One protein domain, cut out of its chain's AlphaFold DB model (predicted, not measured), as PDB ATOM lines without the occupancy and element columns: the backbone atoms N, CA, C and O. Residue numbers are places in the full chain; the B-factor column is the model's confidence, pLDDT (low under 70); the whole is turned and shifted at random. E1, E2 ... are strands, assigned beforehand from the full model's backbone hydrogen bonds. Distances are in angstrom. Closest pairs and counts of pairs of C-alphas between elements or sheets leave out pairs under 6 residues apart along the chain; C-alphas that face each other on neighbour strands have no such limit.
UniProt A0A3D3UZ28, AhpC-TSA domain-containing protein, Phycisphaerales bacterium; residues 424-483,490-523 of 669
ATOM      1  N   LEU A 424     222.869 186.354 181.862       98.12
ATOM      2  CA  LEU A 424     222.069 186.330 183.075       98.12
ATOM      3  C   LEU A 424     222.040 184.898 183.611       98.12
ATOM      4  O   LEU A 424     221.592 183.976 182.926       98.12
ATOM      5  N   LEU A 425     222.534 184.720 184.830       97.81
ATOM      6  CA  LEU A 425     222.696 183.419 185.473       97.81
ATOM      7  C   LEU A 425     222.036 183.469 186.853       97.81
ATOM      8  O   LEU A 425     222.081 184.508 187.498       97.81
ATOM      9  N   ARG A 426     221.482 182.362 187.338       95.69
ATOM     10  CA  ARG A 426     221.097 182.167 188.747       95.69
ATOM     11  C   ARG A 426     221.965 181.096 189.390       95.69
ATOM     12  O   ARG A 426     222.481 180.226 188.685       95.69
ATOM     13  N   ILE A 427     222.129 181.146 190.708       92.38
ATOM     14  CA  ILE A 427     222.771 180.061 191.458       92.38
ATOM     15  C   ILE A 427     221.718 179.050 191.913       92.38
ATOM     16  O   ILE A 427     220.845 179.380 192.706       92.38
ATOM     17  N   GLU A 428     221.843 177.804 191.457       87.12
ATOM     18  CA  GLU A 428     221.024 176.668 191.896       87.12
ATOM     19  C   GLU A 428     221.941 175.521 192.323       87.12
ATOM     20  O   GLU A 428     222.764 175.050 191.537       87.12
ATOM     21  N   GLY A 429     221.854 175.096 193.587       81.25
ATOM     22  CA  GLY A 429     222.712 174.029 194.122       81.25
ATOM     23  C   GLY A 429     224.213 174.302 193.944       81.25
ATOM     24  O   GLY A 429     224.969 173.399 193.592       81.25
ATOM     25  N   GLY A 430     224.635 175.566 194.079       83.75
ATOM     26  CA  GLY A 430     226.024 175.996 193.870       83.75
ATOM     27  C   GLY A 430     226.471 176.077 192.404       83.75
ATOM     28  O   GLY A 430     227.608 176.460 192.131       83.75
ATOM     29  N   LYS A 431     225.598 175.755 191.442       92.50
ATOM     30  CA  LYS A 431     225.889 175.823 190.006       92.50
ATOM     31  C   LYS A 431     225.269 177.073 189.391       92.50
ATOM     32  O   LYS A 431     224.157 177.461 189.736       92.50
ATOM     33  N   LYS A 432     225.983 177.687 188.445       96.69
ATOM     34  CA  LYS A 432     225.452 178.778 187.618       96.69
ATOM     35  C   LYS A 432     224.547 178.191 186.537       96.69
ATOM     36  O   LYS A 432     225.027 177.465 185.668       96.69
ATOM     37  N   VAL A 433     223.263 178.519 186.582       96.88
ATOM     38  CA  VAL A 433     222.253 178.085 185.611       96.88
ATOM     39  C   VAL A 433     221.790 179.301 184.803       96.88
ATOM     40  O   VAL A 433     221.457 180.324 185.400       96.88
ATOM     41  N   PRO A 434     221.790 179.251 183.459       98.00
ATOM     42  CA  PRO A 434     221.328 180.370 182.642       98.00
ATOM     43  C   PRO A 434     219.827 180.617 182.796       98.00
ATOM     44  O   PRO A 434     219.040 179.676 182.860       98.00
ATOM     45  N   ILE A 435     219.426 181.892 182.810       97.19
ATOM     46  CA  ILE A 435     218.014 182.290 182.853       97.19
ATOM     47  C   ILE A 435     217.573 182.700 181.446       97.19
ATOM     48  O   ILE A 435     217.964 183.762 180.956       97.19
ATOM     49  N   ALA A 436     216.770 181.862 180.794       97.56
ATOM     50  CA  ALA A 436     216.229 182.115 179.460       97.56
ATOM     51  C   ALA A 436     214.981 183.009 179.484       97.56
ATOM     52  O   ALA A 436     214.268 183.053 180.484       97.56
ATOM     53  N   SER A 437     214.704 183.692 178.367       96.19
ATOM     54  CA  SER A 437     213.504 184.519 178.162       96.19
ATOM     55  C   SER A 437     213.286 185.606 179.226       96.19
ATOM     56  O   SER A 437     212.168 186.069 179.442       96.19
ATOM     57  N   ALA A 438     214.355 186.038 179.888       96.19
ATOM     58  CA  ALA A 438     214.320 187.051 180.926       96.19
ATOM     59  C   ALA A 438     214.436 188.449 180.322       96.19
ATOM     60  O   ALA A 438     215.331 188.719 179.520       96.19
ATOM     61  N   LEU A 439     213.554 189.358 180.738       96.00
ATOM     62  CA  LEU A 439     213.560 190.751 180.304       96.00
ATOM     63  C   LEU A 439     214.576 191.558 181.122       96.00
ATOM     64  O   LEU A 439     214.305 191.934 182.261       96.00
ATOM     65  N   LEU A 440     215.732 191.864 180.537       96.19
ATOM     66  CA  LEU A 440     216.696 192.779 181.145       96.19
ATOM     67  C   LEU A 440     216.371 194.217 180.787       96.19
ATOM     68  O   LEU A 440     215.897 194.525 179.691       96.19
ATOM     69  N   LYS A 441     216.730 195.109 181.703       95.06
ATOM     70  CA  LYS A 441     216.727 196.551 181.503       95.06
ATOM     71  C   LYS A 441     218.161 197.065 181.581       95.06
ATOM     72  O   LYS A 441     218.925 196.630 182.434       95.06
ATOM     73  N   ILE A 442     218.533 198.005 180.723       93.38
ATOM     74  CA  ILE A 442     219.729 198.827 180.914       93.38
ATOM     75  C   ILE A 442     219.299 200.281 181.042       93.38
ATOM     76  O   ILE A 442     218.610 200.796 180.167       93.38
ATOM     77  N   GLU A 443     219.677 200.913 182.149       91.38
ATOM     78  CA  GLU A 443     219.321 202.286 182.492       91.38
ATOM     79  C   GLU A 443     220.556 203.161 182.736       91.38
ATOM     80  O   GLU A 443     221.603 202.684 183.167       91.38
ATOM     81  N   GLN A 444     220.480 204.462 182.468       85.88
ATOM     82  CA  GLN A 444     221.580 205.374 182.804       85.88
ATOM     83  C   GLN A 444     221.660 205.578 184.331       85.88
ATOM     84  O   GLN A 444     220.685 206.002 184.951       85.88
ATOM     85  N   SER A 445     222.829 205.347 184.945       81.62
ATOM     86  CA  SER A 445     222.977 205.398 186.414       81.62
ATOM     87  C   SER A 445     222.926 206.818 186.994       81.62
ATOM     88  O   SER A 445     222.425 207.026 188.099       81.62
ATOM     89  N   SER A 446     223.416 207.816 186.252       74.25
ATOM     90  CA  SER A 446     223.408 209.218 186.679       74.25
ATOM     91  C   SER A 446     222.202 209.982 186.128       74.25
ATOM     92  O   SER A 446     222.052 210.123 184.911       74.25
ATOM     93  N   ARG A 447     221.392 210.537 187.042       65.19
ATOM     94  CA  ARG A 447     220.271 211.453 186.751       65.19
ATOM     95  C   ARG A 447     220.678 212.934 186.705       65.19
ATOM     96  O   ARG A 447     219.854 213.762 186.330       65.19
ATOM     97  N   SER A 448     221.913 213.280 187.091       57.41
ATOM     98  CA  SER A 448     222.328 214.669 187.371       57.41
ATOM     99  C   SER A 448     222.583 215.530 186.133       57.41
ATOM    100  O   SER A 448     222.638 216.753 186.231       57.41
ATOM    101  N   SER A 449     222.706 214.933 184.952       53.72
ATOM    102  CA  SER A 449     222.807 215.680 183.703       53.72
ATOM    103  C   SER A 449     221.422 216.021 183.152       53.72
ATOM    104  O   SER A 449     220.439 215.383 183.527       53.72
ATOM    105  N   TYR A 450     221.324 216.972 182.210       53.69
ATOM    106  CA  TYR A 450     220.132 217.329 181.404       53.69
ATOM    107  C   TYR A 450     219.510 216.147 180.599       53.69
ATOM    108  O   TYR A 450     218.819 216.304 179.598       53.69
ATOM    109  N   SER A 451     219.744 214.925 181.067       50.44
ATOM    110  CA  SER A 451     219.022 213.687 180.846       50.44
ATOM    111  C   SER A 451     217.522 213.762 181.120       50.44
ATOM    112  O   SER A 451     216.866 212.793 180.768       50.44
ATOM    113  N   HIS A 452     216.963 214.820 181.732       49.38
ATOM    114  CA  HIS A 452     215.506 214.982 181.937       49.38
ATOM    115  C   HIS A 452     214.712 215.050 180.634       49.38
ATOM    116  O   HIS A 452     213.503 214.866 180.651       49.38
ATOM    117  N   LEU A 453     215.396 215.197 179.500       53.41
ATOM    118  CA  LEU A 453     214.808 214.883 178.210       53.41
ATOM    119  C   LEU A 453     214.365 213.406 178.124       53.41
ATOM    120  O   LEU A 453     213.466 213.104 177.383       53.41
ATOM    121  N   GLY A 454     214.867 212.462 178.921       52.78
ATOM    122  CA  GLY A 454     214.226 211.143 179.084       52.78
ATOM    123  C   GLY A 454     214.457 210.148 177.943       52.78
ATOM    124  O   GLY A 454     213.924 209.048 177.962       52.78
ATOM    125  N   PHE A 455     215.280 210.501 176.961       61.31
ATOM    126  CA  PHE A 455     215.093 210.000 175.602       61.31
ATOM    127  C   PHE A 455     216.106 208.954 175.102       61.31
ATOM    128  O   PHE A 455     216.249 208.768 173.910       61.31
ATOM    129  N   ASP A 456     216.814 208.251 175.975       61.47
ATOM    130  CA  ASP A 456     217.487 206.976 175.626       61.47
ATOM    131  C   ASP A 456     217.836 206.234 176.924       61.47
ATOM    132  O   ASP A 456     218.930 205.692 177.093       61.47
ATOM    133  N   ARG A 457     216.971 206.406 177.935       67.94
ATOM    134  CA  ARG A 457     217.312 206.077 179.318       67.94
ATOM    135  C   ARG A 457     217.314 204.585 179.517       67.94
ATOM    136  O   ARG A 457     218.281 204.091 180.071       67.94
ATOM    137  N   ASP A 458     216.274 203.930 179.020       81.00
ATOM    138  CA  ASP A 458     215.966 202.555 179.340       81.00
ATOM    139  C   ASP A 458     215.869 201.778 178.036       81.00
ATOM    140  O   ASP A 458     214.996 202.044 177.213       81.00
ATOM    141  N   ARG A 459     216.766 200.819 177.836       88.00
ATOM    142  CA  ARG A 459     216.585 199.812 176.789       88.00
ATOM    143  C   ARG A 459     216.262 198.491 177.441       88.00
ATOM    144  O   ARG A 459     216.719 198.203 178.547       88.00
ATOM    145  N   LYS A 460     215.470 197.691 176.742       92.69
ATOM    146  CA  LYS A 460     215.138 196.340 177.163       92.69
ATOM    147  C   LYS A 460     215.604 195.343 176.120       92.69
ATOM    148  O   LYS A 460     215.641 195.649 174.932       92.69
ATOM    149  N   THR A 461     215.983 194.170 176.589       95.06
ATOM    150  CA  THR A 461     216.325 193.027 175.747       95.06
ATOM    151  C   THR A 461     215.897 191.762 176.473       95.06
ATOM    152  O   THR A 461     215.721 191.782 177.693       95.06
ATOM    153  N   VAL A 462     215.700 190.680 175.734       95.94
ATOM    154  CA  VAL A 462     215.300 189.386 176.290       95.94
ATOM    155  C   VAL A 462     216.471 188.422 176.156       95.94
ATOM    156  O   VAL A 462     217.143 188.419 175.122       95.94
ATOM    157  N   THR A 463     216.749 187.633 177.192       97.75
ATOM    158  CA  THR A 463     217.798 186.611 177.110       97.75
ATOM    159  C   THR A 463     217.402 185.461 176.202       97.75
ATOM    160  O   THR A 463     216.242 185.053 176.144       97.75
ATOM    161  N   ASP A 464     218.391 184.887 175.524       98.00
ATOM    162  CA  ASP A 464     218.202 183.644 174.782       98.00
ATOM    163  C   ASP A 464     218.187 182.403 175.698       98.00
ATOM    164  O   ASP A 464     218.295 182.500 176.921       98.00
ATOM    165  N   SER A 465     218.090 181.207 175.107       97.31
ATOM    166  CA  SER A 465     218.074 179.929 175.837       97.31
ATOM    167  C   SER A 465     219.339 179.638 176.656       97.31
ATOM    168  O   SER A 465     219.332 178.738 177.489       97.31
ATOM    169  N   GLN A 466     220.427 180.377 176.428       98.06
ATOM    170  CA  GLN A 466     221.690 180.280 177.161       98.06
ATOM    171  C   GLN A 466     221.878 181.459 178.127       98.06
ATOM    172  O   GLN A 466     222.984 181.689 178.624       98.06
ATOM    173  N   GLY A 467     220.818 182.228 178.386       97.88
ATOM    174  CA  GLY A 467     220.855 183.403 179.249       97.88
ATOM    175  C   GLY A 467     221.625 184.576 178.647       97.88
ATOM    176  O   GLY A 467     221.902 185.539 179.359       97.88
ATOM    177  N   ARG A 468     222.020 184.526 177.367       98.50
ATOM    178  CA  ARG A 468     222.821 185.586 176.743       98.50
ATOM    179  C   ARG A 468     221.941 186.780 176.415       98.50
ATOM    180  O   ARG A 468     220.831 186.616 175.919       98.50
ATOM    181  N   PHE A 469     222.467 187.978 176.636       97.88
ATOM    182  CA  PHE A 469     221.810 189.231 176.281       97.88
ATOM    183  C   PHE A 469     222.751 190.153 175.506       97.88
ATOM    184  O   PHE A 469     223.979 190.064 175.615       97.88
ATOM    185  N   ARG A 470     222.154 191.068 174.740       97.50
ATOM    186  CA  ARG A 470     222.863 192.089 173.968       97.50
ATOM    187  C   ARG A 470     222.093 193.405 173.979       97.50
ATOM    188  O   ARG A 470     220.896 193.430 173.694       97.50
ATOM    189  N   PHE A 471     222.806 194.485 174.277       95.06
ATOM    190  CA  PHE A 471     222.359 195.858 174.076       95.06
ATOM    191  C   PHE A 471     223.280 196.530 173.067       95.06
ATOM    192  O   PHE A 471     224.491 196.599 173.278       95.06
ATOM    193  N   ASP A 472     222.708 197.038 171.986       93.56
ATOM    194  CA  ASP A 472     223.439 197.761 170.951       93.56
ATOM    195  C   ASP A 472     223.201 199.260 171.032       93.56
ATOM    196  O   ASP A 472     222.270 199.725 171.689       93.56
ATOM    197  N   HIS A 473     224.045 200.005 170.319       91.81
ATOM    198  CA  HIS A 473     223.883 201.427 170.041       91.81
ATOM    199  C   HIS A 473     223.748 202.312 171.293       91.81
ATOM    200  O   HIS A 473     223.090 203.353 171.267       91.81
ATOM    201  N   LEU A 474     224.395 201.920 172.392       91.00
ATOM    202  CA  LEU A 474     224.402 202.670 173.642       91.00
ATOM    203  C   LEU A 474     225.300 203.897 173.532       91.00
ATOM    204  O   LEU A 474     226.391 203.865 172.968       91.00
ATOM    205  N   ARG A 475     224.898 205.012 174.126       89.19
ATOM    206  CA  ARG A 475     225.778 206.179 174.182       89.19
ATOM    207  C   ARG A 475     226.969 205.907 175.114       89.19
ATOM    208  O   ARG A 475     226.786 205.598 176.287       89.19
ATOM    209  N   THR A 476     228.189 206.055 174.605       88.81
ATOM    210  CA  THR A 476     229.433 205.749 175.346       88.81
ATOM    211  C   THR A 476     229.994 206.956 176.089       88.81
ATOM    212  O   THR A 476     230.701 206.806 177.078       88.81
ATOM    213  N   LYS A 477     229.658 208.169 175.635       85.88
ATOM    214  CA  LYS A 477     230.205 209.431 176.140       85.88
ATOM    215  C   LYS A 477     229.108 210.403 176.551       85.88
ATOM    216  O   LYS A 477     228.080 210.537 175.878       85.88
ATOM    217  N   MET A 478     229.326 211.120 177.645       81.12
ATOM    218  CA  MET A 478     228.456 212.189 178.120       81.12
ATOM    219  C   MET A 478     229.194 213.524 178.081       81.12
ATOM    220  O   MET A 478     230.403 213.581 178.268       81.12
ATOM    221  N   ARG A 479     228.450 214.596 177.805       73.94
ATOM    222  CA  ARG A 479     228.953 215.958 177.968       73.94
ATOM    223  C   ARG A 479     229.123 216.228 179.461       73.94
ATOM    224  O   ARG A 479     228.144 216.075 180.196       73.94
ATOM    225  N   ASP A 480     230.311 216.650 179.881       71.31
ATOM    226  CA  ASP A 480     230.484 217.228 181.208       71.31
ATOM    227  C   ASP A 480     229.782 218.597 181.266       71.31
ATOM    228  O   ASP A 480     229.959 219.451 180.398       71.31
ATOM    229  N   LEU A 481     228.918 218.785 182.260       64.69
ATOM    230  CA  LEU A 481     228.174 220.029 182.456       64.69
ATOM    231  C   LEU A 481     228.959 221.062 183.267       64.69
ATOM    232  O   LEU A 481     228.553 222.225 183.297       64.69
ATOM    233  N   GLY A 482     230.070 220.667 183.898       66.44
ATOM    234  CA  GLY A 482     230.950 221.585 184.620       66.44
ATOM    235  C   GLY A 482     231.603 222.628 183.709       66.44
ATOM    236  O   GLY A 482     231.905 223.739 184.147       66.44
ATOM    237  N   THR A 483     231.757 222.327 182.415       61.38
ATOM    238  CA  THR A 483     232.435 223.195 181.448       61.38
ATOM    239  C   THR A 483     231.423 224.022 180.637       61.38
ATOM    240  O   THR A 483     230.779 223.573 179.688       61.38
ATOM    241  N   GLU A 490     235.372 218.165 177.500       65.94
ATOM    242  CA  GLU A 490     235.837 216.846 177.897       65.94
ATOM    243  C   GLU A 490     234.628 215.914 178.017       65.94
ATOM    244  O   GLU A 490     233.648 216.171 178.722       65.94
ATOM    245  N   TYR A 491     234.666 214.837 177.242       73.38
ATOM    246  CA  TYR A 491     233.639 213.814 177.281       73.38
ATOM    247  C   TYR A 491     233.979 212.808 178.371       73.38
ATOM    248  O   TYR A 491     234.985 212.108 178.268       73.38
ATOM    249  N   THR A 492     233.107 212.676 179.367       81.19
ATOM    250  CA  THR A 492     233.247 211.637 180.389       81.19
ATOM    251  C   THR A 492     232.617 210.326 179.908       81.19
ATOM    252  O   THR A 492     231.582 210.348 179.220       81.19
ATOM    253  N   PRO A 493     233.217 209.164 180.232       85.00
ATOM    254  CA  PRO A 493     232.596 207.867 180.005       85.00
ATOM    255  C   PRO A 493     231.191 207.824 180.601       85.00
ATOM    256  O   PRO A 493     230.965 208.178 181.760       85.00
ATOM    257  N   ARG A 494     230.218 207.403 179.795       85.56
ATOM    258  CA  ARG A 494     228.845 207.236 180.259       85.56
ATOM    259  C   ARG A 494     228.728 205.919 181.018       85.56
ATOM    260  O   ARG A 494     229.137 204.870 180.523       85.56
ATOM    261  N   VAL A 495     228.124 206.004 182.198       90.31
ATOM    262  CA  VAL A 495     227.868 204.867 183.078       90.31
ATOM    263  C   VAL A 495     226.417 204.406 182.925       90.31
ATOM    264  O   VAL A 495     225.483 205.215 182.945       90.31
ATOM    265  N   TRP A 496     226.244 203.099 182.777       92.69
ATOM    266  CA  TRP A 496     224.971 202.406 182.640       92.69
ATOM    267  C   TRP A 496     224.802 201.395 183.770       92.69
ATOM    268  O   TRP A 496     225.778 200.903 184.323       92.69
ATOM    269  N   LYS A 497     223.563 201.073 184.104       94.88
ATOM    270  CA  LYS A 497     223.168 200.079 185.090       94.88
ATOM    271  C   LYS A 497     222.292 199.058 184.385       94.88
ATOM    272  O   LYS A 497     221.223 199.396 183.896       94.88
ATOM    273  N   ILE A 498     222.758 197.824 184.309       96.12
ATOM    274  CA  ILE A 498     221.978 196.695 183.810       96.12
ATOM    275  C   ILE A 498     221.247 196.099 185.008       96.12
ATOM    276  O   ILE A 498     221.875 195.894 186.045       96.12
ATOM    277  N   SER A 499     219.955 195.826 184.891       95.62
ATOM    278  CA  SER A 499     219.159 195.222 185.952       95.62
ATOM    279  C   SER A 499     218.247 194.109 185.449       95.62
ATOM    280  O   SER A 499     217.754 194.125 184.317       95.62
ATOM    281  N   TYR A 500     218.031 193.151 186.342       95.69
ATOM    282  CA  TYR A 500     217.008 192.121 186.272       95.69
ATOM    283  C   TYR A 500     216.454 191.948 187.687       95.69
ATOM    284  O   TYR A 500     217.217 191.649 188.608       95.69
ATOM    285  N   ASP A 501     215.151 192.183 187.850       90.31
ATOM    286  CA  ASP A 501     214.492 192.235 189.157       90.31
ATOM    287  C   ASP A 501     215.255 193.149 190.149       90.31
ATOM    288  O   ASP A 501     215.498 194.327 189.859       90.31
ATOM    289  N   THR A 502     215.675 192.623 191.297       88.00
ATOM    290  CA  THR A 502     216.404 193.346 192.342       88.00
ATOM    291  C   THR A 502     217.912 193.381 192.098       88.00
ATOM    292  O   THR A 502     218.618 194.196 192.697       88.00
ATOM    293  N   THR A 503     218.423 192.550 191.186       92.06
ATOM    294  CA  THR A 503     219.853 192.473 190.888       92.06
ATOM    295  C   THR A 503     220.235 193.497 189.832       92.06
ATOM    296  O   THR A 503     219.572 193.663 188.806       92.06
ATOM    297  N   SER A 504     221.354 194.188 190.047       95.50
ATOM    298  CA  SER A 504     221.878 195.115 189.051       95.50
ATOM    299  C   SER A 504     223.396 195.214 189.060       95.50
ATOM    300  O   SER A 504     224.044 194.950 190.068       95.50
ATOM    301  N   LYS A 505     223.961 195.613 187.920       96.00
ATOM    302  CA  LYS A 505     225.395 195.819 187.731       96.00
ATOM    303  C   LYS A 505     225.648 197.097 186.950       96.00
ATOM    304  O   LYS A 505     225.044 197.334 185.906       96.00
ATOM    305  N   THR A 506     226.567 197.906 187.456       95.44
ATOM    306  CA  THR A 506     226.974 199.160 186.826       95.44
ATOM    307  C   THR A 506     228.168 198.920 185.903       95.44
ATOM    308  O   THR A 506     229.116 198.238 186.282       95.44
ATOM    309  N   ILE A 507     228.127 199.483 184.699       95.06
ATOM    310  CA  ILE A 507     229.155 199.367 183.660       95.06
ATOM    311  C   ILE A 507     229.469 200.746 183.072       95.06
ATOM    312  O   ILE A 507     228.606 201.621 183.027       95.06
ATOM    313  N   GLY A 508     230.695 200.956 182.598       92.94
ATOM    314  CA  GLY A 508     231.111 202.209 181.970       92.94
ATOM    315  C   GLY A 508     232.013 201.958 180.770       92.94
ATOM    316  O   GLY A 508     232.858 201.068 180.801       92.94
ATOM    317  N   PHE A 509     231.838 202.747 179.711       91.00
ATOM    318  CA  PHE A 509     232.661 202.670 178.499       91.00
ATOM    319  C   PHE A 509     233.963 203.466 178.665       91.00
ATOM    320  O   PHE A 509     234.145 204.510 178.038       91.00
ATOM    321  N   TYR A 510     234.838 203.007 179.562       89.31
ATOM    322  CA  TYR A 510     236.148 203.629 179.795       89.31
ATOM    323  C   TYR A 510     237.121 203.340 178.646       89.31
ATOM    324  O   TYR A 510     237.826 204.236 178.188       89.31
ATOM    325  N   GLU A 511     237.092 202.110 178.133       86.38
ATOM    326  CA  GLU A 511     237.998 201.617 177.098       86.38
ATOM    327  C   GLU A 511     237.191 201.162 175.874       86.38
ATOM    328  O   GLU A 511     236.650 200.063 175.809       86.38
ATOM    329  N   GLY A 512     237.068 202.043 174.880       89.31
ATOM    330  CA  GLY A 512     236.422 201.712 173.609       89.31
ATOM    331  C   GLY A 512     234.888 201.722 173.631       89.31
ATOM    332  O   GLY A 512     234.245 202.506 174.328       89.31
ATOM    333  N   THR A 513     234.291 200.913 172.751       93.12
ATOM    334  CA  THR A 513     232.838 200.894 172.483       93.12
ATOM    335  C   THR A 513     232.201 199.535 172.752       93.12
ATOM    336  O   THR A 513     231.021 199.354 172.481       93.12
ATOM    337  N   LYS A 514     232.941 198.568 173.288       96.12
ATOM    338  CA  LYS A 514     232.429 197.225 173.554       96.12
ATOM    339  C   LYS A 514     232.687 196.852 175.002       96.12
ATOM    340  O   LYS A 514     233.779 197.089 175.502       96.12
ATOM    341  N   ILE A 515     231.682 196.276 175.647       96.19
ATOM    342  CA  ILE A 515     231.817 195.623 176.945       96.19
ATOM    343  C   ILE A 515     231.246 194.222 176.773       96.19
ATOM    344  O   ILE A 515     230.047 194.060 176.545       96.19
ATOM    345  N   GLU A 516     232.120 193.227 176.808       97.19
ATOM    346  CA  GLU A 516     231.783 191.836 176.511       97.19
ATOM    347  C   GLU A 516     231.826 190.987 177.794       97.19
ATOM    348  O   GLU A 516     232.321 191.433 178.829       97.19
ATOM    349  N   ASP A 517     231.232 189.793 177.736       95.44
ATOM    350  CA  ASP A 517     231.271 188.775 178.795       95.44
ATOM    351  C   ASP A 517     230.843 189.225 180.206       95.44
ATOM    352  O   ASP A 517     231.317 188.716 181.224       95.44
ATOM    353  N   ILE A 518     229.884 190.151 180.301       97.00
ATOM    354  CA  ILE A 518     229.315 190.524 181.598       97.00
ATOM    355  C   ILE A 518     228.477 189.375 182.156       97.00
ATOM    356  O   ILE A 518     227.450 189.020 181.590       97.00
ATOM    357  N   GLU A 519     228.826 188.878 183.337       97.81
ATOM    358  CA  GLU A 519     227.911 188.053 184.126       97.81
ATOM    359  C   GLU A 519     227.066 188.924 185.066       97.81
ATOM    360  O   GLU A 519     227.608 189.715 185.856       97.81
ATOM    361  N   LEU A 520     225.744 188.772 184.963       97.06
ATOM    362  CA  LEU A 520     224.755 189.247 185.926       97.06
ATOM    363  C   LEU A 520     224.233 188.023 186.684       97.06
ATOM    364  O   LEU A 520     223.507 187.205 186.118       97.06
ATOM    365  N   LEU A 521     224.676 187.863 187.931       96.81
ATOM    366  CA  LEU A 521     224.384 186.691 188.749       96.81
ATOM    367  C   LEU A 521     223.254 186.998 189.731       96.81
ATOM    368  O   LEU A 521     223.404 187.873 190.577       96.81
ATOM    369  N   ILE A 522     222.149 186.273 189.604       95.06
ATOM    370  CA  ILE A 522     221.003 186.324 190.503       95.06
ATOM    371  C   ILE A 522     221.282 185.384 191.667       95.06
ATOM    372  O   ILE A 522     221.389 184.164 191.496       95.06
ATOM    373  N   GLU A 523     221.444 185.974 192.844       88.38
ATOM    374  CA  GLU A 523     221.495 185.216 194.086       88.38
ATOM    375  C   GLU A 523     220.083 184.733 194.458       88.38
ATOM    376  O   GLU A 523     219.100 185.372 194.072       88.38
TER     377      GLU A 523
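What this domain is: This is residues 424 to 483 and 490 to 523 of the 669 residues of the protein "AhpC-TSA domain-containing protein" of Phycisphaerales bacterium (UniProt A0A3D3UZ28). A strongly twisted wall of four strands, E4 E3 E8 E9, has E5 and E10 over one of its faces, and together they make a loose, incompletely closed barrel, with E5 beside E4 and E10 beside E9. The E1 and E2 hairpin sticks out at one end, joined to E10, and the short pair E6 and E7 lengthens the opposite end. The printed part has 94 residues with no named helix and ten named strands, E1 to E10 in chain order, and its class is all strand. The sheet E4 E3 E8 E9 is antiparallel, E2 E1 E10 is mixed, and E6 E7 is antiparallel. The whole is only just compact, close to loose, with a radius of gyration of the C-alphas of 14.8 A and spans of 52 by 25 by 21 A.

Where its parts are: Start in the largest sheet at C-alpha 439, (213.560, 190.751, 180.304), where E3, residues 439 to 444, begins its 16.9 A run. Beside it find E4, residues 458 to 462, then E8, residues 495 to 500, 17.0 A long, and E9, residues 503 to 508, 17.4 A long. E5 is residues 468 to 474, 17.4 A long. E10, residues 514 to 522, measures 23.2 A, bends by 54 degrees at residue 517 and ends at C-alpha 522, (221.003, 186.324, 190.503). Look for E1 at residues 424 to 428, from (222.069, 186.330, 183.075), E2 at 431 to 434, E6 at 477 to 479 and E7 at 491 to 493.

How they stand to each other: Read E3 beside E8, antiparallel at 156 degrees, with N 443 and O 497 2.8 A apart. The E3 and E4 hairpin has N 442 and O 459 at 2.8 A, and the E8 and E9 hairpin has N 498 and O 505 at 2.8 A. E5 pairs with no named strand; its closest C-alpha pair with E4 is Val 462 and Phe 469, 6.5 A apart. E9 and E10 come closest at the C-alphas of Thr 503 and Ile 522, 6.3 A apart, while E5 and E10 are near each other. E10 is parallel to E1, with N 522 and O 425 at 2.7 A; the E1 and E2 hairpin has N 426 and O 433 at 2.8 A. E5 runs on into E6 at 38 degrees, and E6 is antiparallel to E7, with N 478 and O 492 at 2.9 A.

The domain as a whole: The C-alphas farthest apart are those of Gly 429 and Thr 483, 51.7 A. Residues 484 to 489 are not printed, and C-alphas 483 and 490 across this cut are 8.0 A apart. E3 to E4 is a long link of 13 residues. Confidence is low, with pLDDT under 70, at residues 447 to 457, 481 to 483 and 490.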